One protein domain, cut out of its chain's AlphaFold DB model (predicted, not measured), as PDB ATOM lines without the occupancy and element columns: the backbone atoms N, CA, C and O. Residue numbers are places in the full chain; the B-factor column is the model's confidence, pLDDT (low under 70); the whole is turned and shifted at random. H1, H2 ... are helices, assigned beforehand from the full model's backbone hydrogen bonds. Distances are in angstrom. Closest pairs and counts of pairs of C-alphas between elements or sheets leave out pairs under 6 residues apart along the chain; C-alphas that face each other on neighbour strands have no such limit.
ATOM      1  N   LEU A  13      53.187  -9.531  42.684       91.31
ATOM      2  CA  LEU A  13      54.015  -9.940  41.555       91.31
ATOM      3  C   LEU A  13      55.125  -8.906  41.365       91.31
ATOM      4  O   LEU A  13      54.881  -7.702  41.477       91.31
ATOM      5  N   THR A  14      56.344  -9.361  41.098       93.94
ATOM      6  CA  THR A  14      57.504  -8.494  40.863       93.94
ATOM      7  C   THR A  14      58.305  -8.985  39.658       93.94
ATOM      8  O   THR A  14      58.197 -10.141  39.246       93.94
ATOM      9  N   GLY A  15      59.096  -8.089  39.064       95.12
ATOM     10  CA  GLY A  15      59.968  -8.409  37.932       95.12
ATOM     11  C   GLY A  15      59.216  -9.010  36.739       95.12
ATOM     12  O   GLY A  15      58.143  -8.542  36.362       95.12
ATOM     13  N   ARG A  16      59.776 -10.085  36.173       94.75
ATOM     14  CA  ARG A  16      59.267 -10.731  34.950       94.75
ATOM     15  C   ARG A  16      57.851 -11.285  35.083       94.75
ATOM     16  O   ARG A  16      57.134 -11.351  34.089       94.75
ATOM     17  N   ASP A  17      57.439 -11.691  36.280       92.19
ATOM     18  CA  ASP A  17      56.090 -12.224  36.481       92.19
ATOM     19  C   ASP A  17      55.043 -11.109  36.443       92.19
ATOM     20  O   ASP A  17      53.964 -11.309  35.892       92.19
ATOM     21  N   ALA A  18      55.386  -9.912  36.936       94.88
ATOM     22  CA  ALA A  18      54.542  -8.729  36.775       94.88
ATOM     23  C   ALA A  18      54.434  -8.322  35.296       94.88
ATOM     24  O   ALA A  18      53.334  -8.077  34.815       94.88
ATOM     25  N   GLU A  19      55.549  -8.324  34.559       96.00
ATOM     26  CA  GLU A  19      55.561  -8.018  33.119       96.00
ATOM     27  C   GLU A  19      54.676  -8.983  32.321       96.00
ATOM     28  O   GLU A  19      53.826  -8.553  31.544       96.00
ATOM     29  N   ARG A  20      54.829 -10.294  32.543       94.75
ATOM     30  CA  ARG A  20      54.015 -11.326  31.884       94.75
ATOM     31  C   ARG A  20      52.537 -11.190  32.225       94.75
ATOM     32  O   ARG A  20      51.693 -11.355  31.352       94.75
ATOM     33  N   PHE A  21      52.227 -10.896  33.485       93.00
ATOM     34  CA  PHE A  21      50.850 -10.711  33.923       93.00
ATOM     35  C   PHE A  21      50.208  -9.490  33.255       93.00
ATOM     36  O   PHE A  21      49.092  -9.600  32.753       93.00
ATOM     37  N   SER A  22      50.925  -8.366  33.157       92.62
ATOM     38  CA  SER A  22      50.449  -7.175  32.444       92.62
ATOM     39  C   SER A  22      50.224  -7.437  30.953       92.62
ATOM     40  O   SER A  22      49.170  -7.089  30.431       92.62
ATOM     41  N   GLN A  23      51.151  -8.129  30.282       95.12
ATOM     42  CA  GLN A  23      50.993  -8.492  28.865       95.12
ATOM     43  C   GLN A  23      49.759  -9.369  28.625       95.12
ATOM     44  O   GLN A  23      49.048  -9.200  27.636       95.12
ATOM     45  N   LEU A  24      49.491 -10.313  29.532       94.56
ATOM     46  CA  LEU A  24      48.300 -11.156  29.454       94.56
ATOM     47  C   LEU A  24      47.018 -10.346  29.659       94.56
ATOM     48  O   LEU A  24      46.051 -10.567  28.935       94.56
ATOM     49  N   LEU A  25      47.008  -9.389  30.589       94.31
ATOM     50  CA  LEU A  25      45.854  -8.510  30.791       94.31
ATOM     51  C   LEU A  25      45.533  -7.677  29.554       94.31
ATOM     52  O   LEU A  25      44.378  -7.626  29.135       94.31
ATOM     53  N   GLU A  26      46.552  -7.064  28.955       93.12
ATOM     54  CA  GLU A  26      46.396  -6.248  27.750       93.12
ATOM     55  C   GLU A  26      45.882  -7.071  26.568       93.12
ATOM     56  O   GLU A  26      45.009  -6.621  25.829       93.12
ATOM     57  N   ARG A  27      46.395  -8.294  26.398       93.62
ATOM     58  CA  ARG A  27      46.038  -9.155  25.267       93.62
ATOM     59  C   ARG A  27      44.639  -9.754  25.383       93.62
ATOM     60  O   ARG A  27      43.951  -9.885  24.377       93.62
ATOM     61  N   GLU A  28      44.251 -10.179  26.582       90.88
ATOM     62  CA  GLU A  28      43.007 -10.927  26.809       90.88
ATOM     63  C   GLU A  28      41.816  -9.996  27.102       90.88
ATOM     64  O   GLU A  28      40.668 -10.429  27.040       90.88
ATOM     65  N   GLY A  29      42.068  -8.724  27.447       90.00
ATOM     66  CA  GLY A  29      41.023  -7.753  27.792       90.00
ATOM     67  C   GLY A  29      40.244  -8.104  29.068       90.00
ATOM     68  O   GLY A  29      39.126  -7.631  29.261       90.00
ATOM     69  N   MET A  30      40.813  -8.954  29.925       91.06
ATOM     70  CA  MET A  30      40.194  -9.433  31.164       91.06
ATOM     71  C   MET A  30      40.622  -8.593  32.369       91.06
ATOM     72  O   MET A  30      41.678  -7.960  32.374       91.06
ATOM     73  N   SER A  31      39.848  -8.650  33.454       93.06
ATOM     74  CA  SER A  31      40.307  -8.138  34.747       93.06
ATOM     75  C   SER A  31      41.384  -9.040  35.371       93.06
ATOM     76  O   SER A  31      41.424 -10.253  35.151       93.06
ATOM     77  N   ALA A  32      42.216  -8.470  36.253       90.69
ATOM     78  CA  ALA A  32      43.219  -9.215  37.025       90.69
ATOM     79  C   ALA A  32      42.638 -10.426  37.769       90.69
ATOM     80  O   ALA A  32      43.244 -11.497  37.792       90.69
ATOM     81  N   SER A  33      41.443 -10.285  38.346       91.38
ATOM     82  CA  SER A  33      40.781 -11.378  39.057       91.38
ATOM     83  C   SER A  33      40.263 -12.468  38.118       91.38
ATOM     84  O   SER A  33      40.271 -13.639  38.486       91.38
ATOM     85  N   GLU A  34      39.791 -12.126  36.919       92.25
ATOM     86  CA  GLU A  34      39.373 -13.117  35.918       92.25
ATOM     87  C   GLU A  34      40.557 -13.909  35.386       92.25
ATOM     88  O   GLU A  34      40.507 -15.140  35.406       92.25
ATOM     89  N   LEU A  35      41.639 -13.216  35.023       93.38
ATOM     90  CA  LEU A  35      42.873 -13.842  34.566       93.38
ATOM     91  C   LEU A  35      43.437 -14.790  35.633       93.38
ATOM     92  O   LEU A  35      43.753 -15.942  35.338       93.38
ATOM     93  N   LEU A  36      43.494 -14.346  36.894       92.19
ATOM     94  CA  LEU A  36      43.981 -15.175  37.997       92.19
ATOM     95  C   LEU A  36      43.086 -16.401  38.237       92.19
ATOM     96  O   LEU A  36      43.593 -17.502  38.445       92.19
ATOM     97  N   ARG A  37      41.756 -16.248  38.162       91.94
ATOM     98  CA  ARG A  37      40.811 -17.374  38.272       91.94
ATOM     99  C   ARG A  37      40.976 -18.373  37.129       91.94
ATOM    100  O   ARG A  37      40.931 -19.577  37.374       91.94
ATOM    101  N   ALA A  38      41.161 -17.899  35.899       92.12
ATOM    102  CA  ALA A  38      41.404 -18.755  34.743       92.12
ATOM    103  C   ALA A  38      42.725 -19.524  34.885       92.12
ATOM    104  O   ALA A  38      42.733 -20.746  34.749       92.12
ATOM    105  N   ALA A  39      43.803 -18.835  35.263       91.81
ATOM    106  CA  ALA A  39      45.108 -19.444  35.493       91.81
ATOM    107  C   ALA A  39      45.074 -20.497  36.612       91.81
ATOM    108  O   ALA A  39      45.659 -21.565  36.460       91.81
ATOM    109  N   LEU A  40      44.356 -20.237  37.710       91.31
ATOM    110  CA  LEU A  40      44.193 -21.207  38.796       91.31
ATOM    111  C   LEU A  40      43.404 -22.444  38.358       91.31
ATOM    112  O   LEU A  40      43.805 -23.555  38.697       91.31
ATOM    113  N   ARG A  41      42.318 -22.277  37.589       91.31
ATOM    114  CA  ARG A  41      41.556 -23.410  37.032       91.31
ATOM    115  C   ARG A  41      42.426 -24.277  36.132       91.31
ATOM    116  O   ARG A  41      42.425 -25.495  36.270       91.31
ATOM    117  N   GLU A  42      43.193 -23.637  35.261       92.00
ATOM    118  CA  GLU A  42      44.110 -24.308  34.345       92.00
ATOM    119  C   GLU A  42      45.239 -25.025  35.101       92.00
ATOM    120  O   GLU A  42      45.527 -26.195  34.854       92.00
ATOM    121  N   TYR A  43      45.854 -24.353  36.078       91.06
ATOM    122  CA  TYR A  43      46.889 -24.944  36.922       91.06
ATOM    123  C   TYR A  43      46.352 -26.156  37.688       91.06
ATOM    124  O   TYR A  43      46.993 -27.206  37.690       91.06
ATOM    125  N   HIS A  44      45.161 -26.034  38.279       88.25
ATOM    126  CA  HIS A  44      44.489 -27.120  38.982       88.25
ATOM    127  C   HIS A  44      44.220 -28.308  38.054       88.25
ATOM    128  O   HIS A  44      44.578 -29.429  38.398       88.25
ATOM    129  N   ALA A  45      43.651 -28.077  36.868       87.25
ATOM    130  CA  ALA A  45      43.360 -29.137  35.904       87.25
ATOM    131  C   ALA A  45      44.618 -29.899  35.451       87.25
ATOM    132  O   ALA A  45      44.553 -31.102  35.217       87.25
ATOM    133  N   ARG A  46      45.763 -29.212  35.347       88.38
ATOM    134  CA  ARG A  46      47.037 -29.831  34.949       88.38
ATOM    135  C   ARG A  46      47.758 -30.563  36.080       88.38
ATOM    136  O   ARG A  46      48.464 -31.527  35.801       88.38
ATOM    137  N   HIS A  47      47.656 -30.077  37.319       84.44
ATOM    138  CA  HIS A  47      48.539 -30.513  38.413       84.44
ATOM    139  C   HIS A  47      47.842 -31.303  39.509       84.44
ATOM    140  O   HIS A  47      48.528 -32.008  40.249       84.44
ATOM    141  N   LEU A  48      46.519 -31.209  39.646       78.06
ATOM    142  CA  LEU A  48      45.809 -32.149  40.496       78.06
ATOM    143  C   LEU A  48      45.534 -33.407  39.668       78.06
ATOM    144  O   LEU A  48      44.728 -33.337  38.736       78.06
ATOM    145  N   PRO A  49      46.174 -34.558  39.968       62.47
ATOM    146  CA  PRO A  49      45.703 -35.814  39.410       62.47
ATOM    147  C   PRO A  49      44.228 -35.943  39.782       62.47
ATOM    148  O   PRO A  49      43.847 -35.619  40.913       62.47
ATOM    149  N   ALA A  50      43.395 -36.381  38.835       63.38
ATOM    150  CA  ALA A  50      42.037 -36.789  39.162       63.38
ATOM    151  C   ALA A  50      42.150 -37.709  40.377       63.38
ATOM    152  O   ALA A  50      42.880 -38.700  40.305       63.38
ATOM    153  N   VAL A  51      41.523 -37.333  41.502       62.12
ATOM    154  CA  VAL A  51      41.397 -38.235  42.650       62.12
ATOM    155  C   VAL A  51      40.867 -39.519  42.041       62.12
ATOM    156  O   VAL A  51      39.786 -39.470  41.447       62.12
ATOM    157  N   PRO A  52      41.662 -40.602  42.022       60.53
ATOM    158  CA  PRO A  52      41.293 -41.731  41.209       60.53
ATOM    159  C   PRO A  52      39.999 -42.252  41.815       60.53
ATOM    160  O   PRO A  52      39.929 -42.506  43.018       60.53
ATOM    161  N   ASP A  53      38.956 -42.276  40.985       73.31
ATOM    162  CA  ASP A  53      37.652 -42.791  41.366       73.31
ATOM    163  C   ASP A  53      37.892 -44.132  42.059       73.31
ATOM    164  O   ASP A  53      38.587 -44.994  41.515       73.31
ATOM    165  N   ALA A  54      37.401 -44.280  43.289       72.50
ATOM    166  CA  ALA A  54      37.630 -45.484  44.077       72.50
ATOM    167  C   ALA A  54      37.213 -46.736  43.285       72.50
ATOM    168  O   ALA A  54      37.874 -47.771  43.371       72.50
ATOM    169  N   LEU A  55      36.183 -46.610  42.438       76.00
ATOM    170  CA  LEU A  55      35.762 -47.654  41.514       76.00
ATOM    171  C   LEU A  55      36.793 -47.910  40.404       76.00
ATOM    172  O   LEU A  55      37.063 -49.064  40.088       76.00
ATOM    173  N   ALA A  56      37.414 -46.872  39.843       74.56
ATOM    174  CA  ALA A  56      38.484 -47.009  38.855       74.56
ATOM    175  C   ALA A  56      39.766 -47.622  39.451       74.56
ATOM    176  O   ALA A  56      40.432 -48.416  38.785       74.56
ATOM    177  N   VAL A  57      40.099 -47.303  40.709       75.06
ATOM    178  CA  VAL A  57      41.207 -47.945  41.440       75.06
ATOM    179  C   VAL A  57      40.918 -49.431  41.636       75.06
ATOM    180  O   VAL A  57      41.756 -50.258  41.278       75.06
ATOM    181  N   LEU A  58      39.722 -49.768  42.132       76.69
ATOM    182  CA  LEU A  58      39.274 -51.148  42.325       76.69
ATOM    183  C   LEU A  58      39.245 -51.930  41.003       76.69
ATOM    184  O   LEU A  58      39.705 -53.065  40.945       76.69
ATOM    185  N   ALA A  59      38.746 -51.322  39.925       76.88
ATOM    186  CA  ALA A  59      38.670 -51.959  38.613       76.88
ATOM    187  C   ALA A  59      40.056 -52.221  38.007       76.88
ATOM    188  O   ALA A  59      40.262 -53.247  37.364       76.88
ATOM    189  N   ARG A  60      41.016 -51.307  38.206       78.06
ATOM    190  CA  ARG A  60      42.365 -51.416  37.634       78.06
ATOM    191  C   ARG A  60      43.288 -52.332  38.434       78.06
ATOM    192  O   ARG A  60      44.087 -53.049  37.838       78.06
ATOM    193  N   HIS A  61      43.236 -52.252  39.759       77.94
ATOM    194  CA  HIS A  61      44.171 -52.944  40.648       77.94
ATOM    195  C   HIS A  61      43.558 -54.170  41.334       77.94
ATOM    196  O   HIS A  61      44.276 -54.917  41.994       77.94
ATOM    197  N   GLY A  62      42.257 -54.404  41.152       71.12
ATOM    198  CA  GLY A  62      41.520 -55.422  41.886       71.12
ATOM    199  C   GLY A  62      41.266 -55.013  43.337       71.12
ATOM    200  O   GLY A  62      41.515 -53.880  43.756       71.12
ATOM    201  N   PHE A  63      40.739 -55.952  44.120       70.25
ATOM    202  CA  PHE A  63      40.508 -55.761  45.549       70.25
ATOM    203  C   PHE A  63      41.836 -55.823  46.316       70.25
ATOM    204  O   PHE A  63      42.467 -56.876  46.384       70.25
TER     205      PHE A  63
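What this domain is: This is residues 13 to 63 of the 96 residues of the protein "RHH_1 domain-containing protein" of Chiayiivirga flava (UniProt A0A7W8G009). The longest helix, H2, and H1 make an open L, meeting at a corner where H1 ends and H2 begins; from the far end of H2 a short stretched link leads on to the small helix H3, which packs on neither. The length comes from H2, the link and H3 following one another, and residues 37 to 63 stand free. The printed part has 51 residues with three named helices, H1, H2 and H3 in chain order, and no named strand; its class is all helix. It is extended, with a radius of gyration of the C-alphas of 17.9 A and spans of 52 by 21 by 14 A.

Where its parts are: Find C-alpha 32 at (43.219, -9.215, 37.025); from there H2, residues 32 to 47, runs 22.0 A to C-alpha 47 at (48.539, -30.513, 38.413). Before it, H1 holds residues 15 to 28 and measures 20.4 A. After it, H3 takes residues 54 to 61, 10.5 A long, and ends at C-alpha 61, (44.171, -52.944, 40.648).

How they stand to each other: Look first where H2 and H1 only just touch, with 3 pairs of C-alphas within 8 A. H2 takes part with residues 32 to 35 alone, H1 with residues 24 to 25 alone. The closest C-alphas are those of Leu 25 and Ala 32, 6.8 A apart. The two lines are about perpendicular, at 76 degrees. H3 is apart from both H1 and H2. In H1, H2 and H3 every O i to N i+4 pair is within hydrogen-bond range.

The domain as a whole: The two C-alphas farthest apart are those of Glu 26 and Phe 63, at 52.9 A. The printed part has no cut. The link from H1 to H2 is tight, 3 residues, and that from H2 to H3 is short, 6 residues. Look at residues 49 to 52 for pLDDT under 70; the mean of the printed part is 85.7.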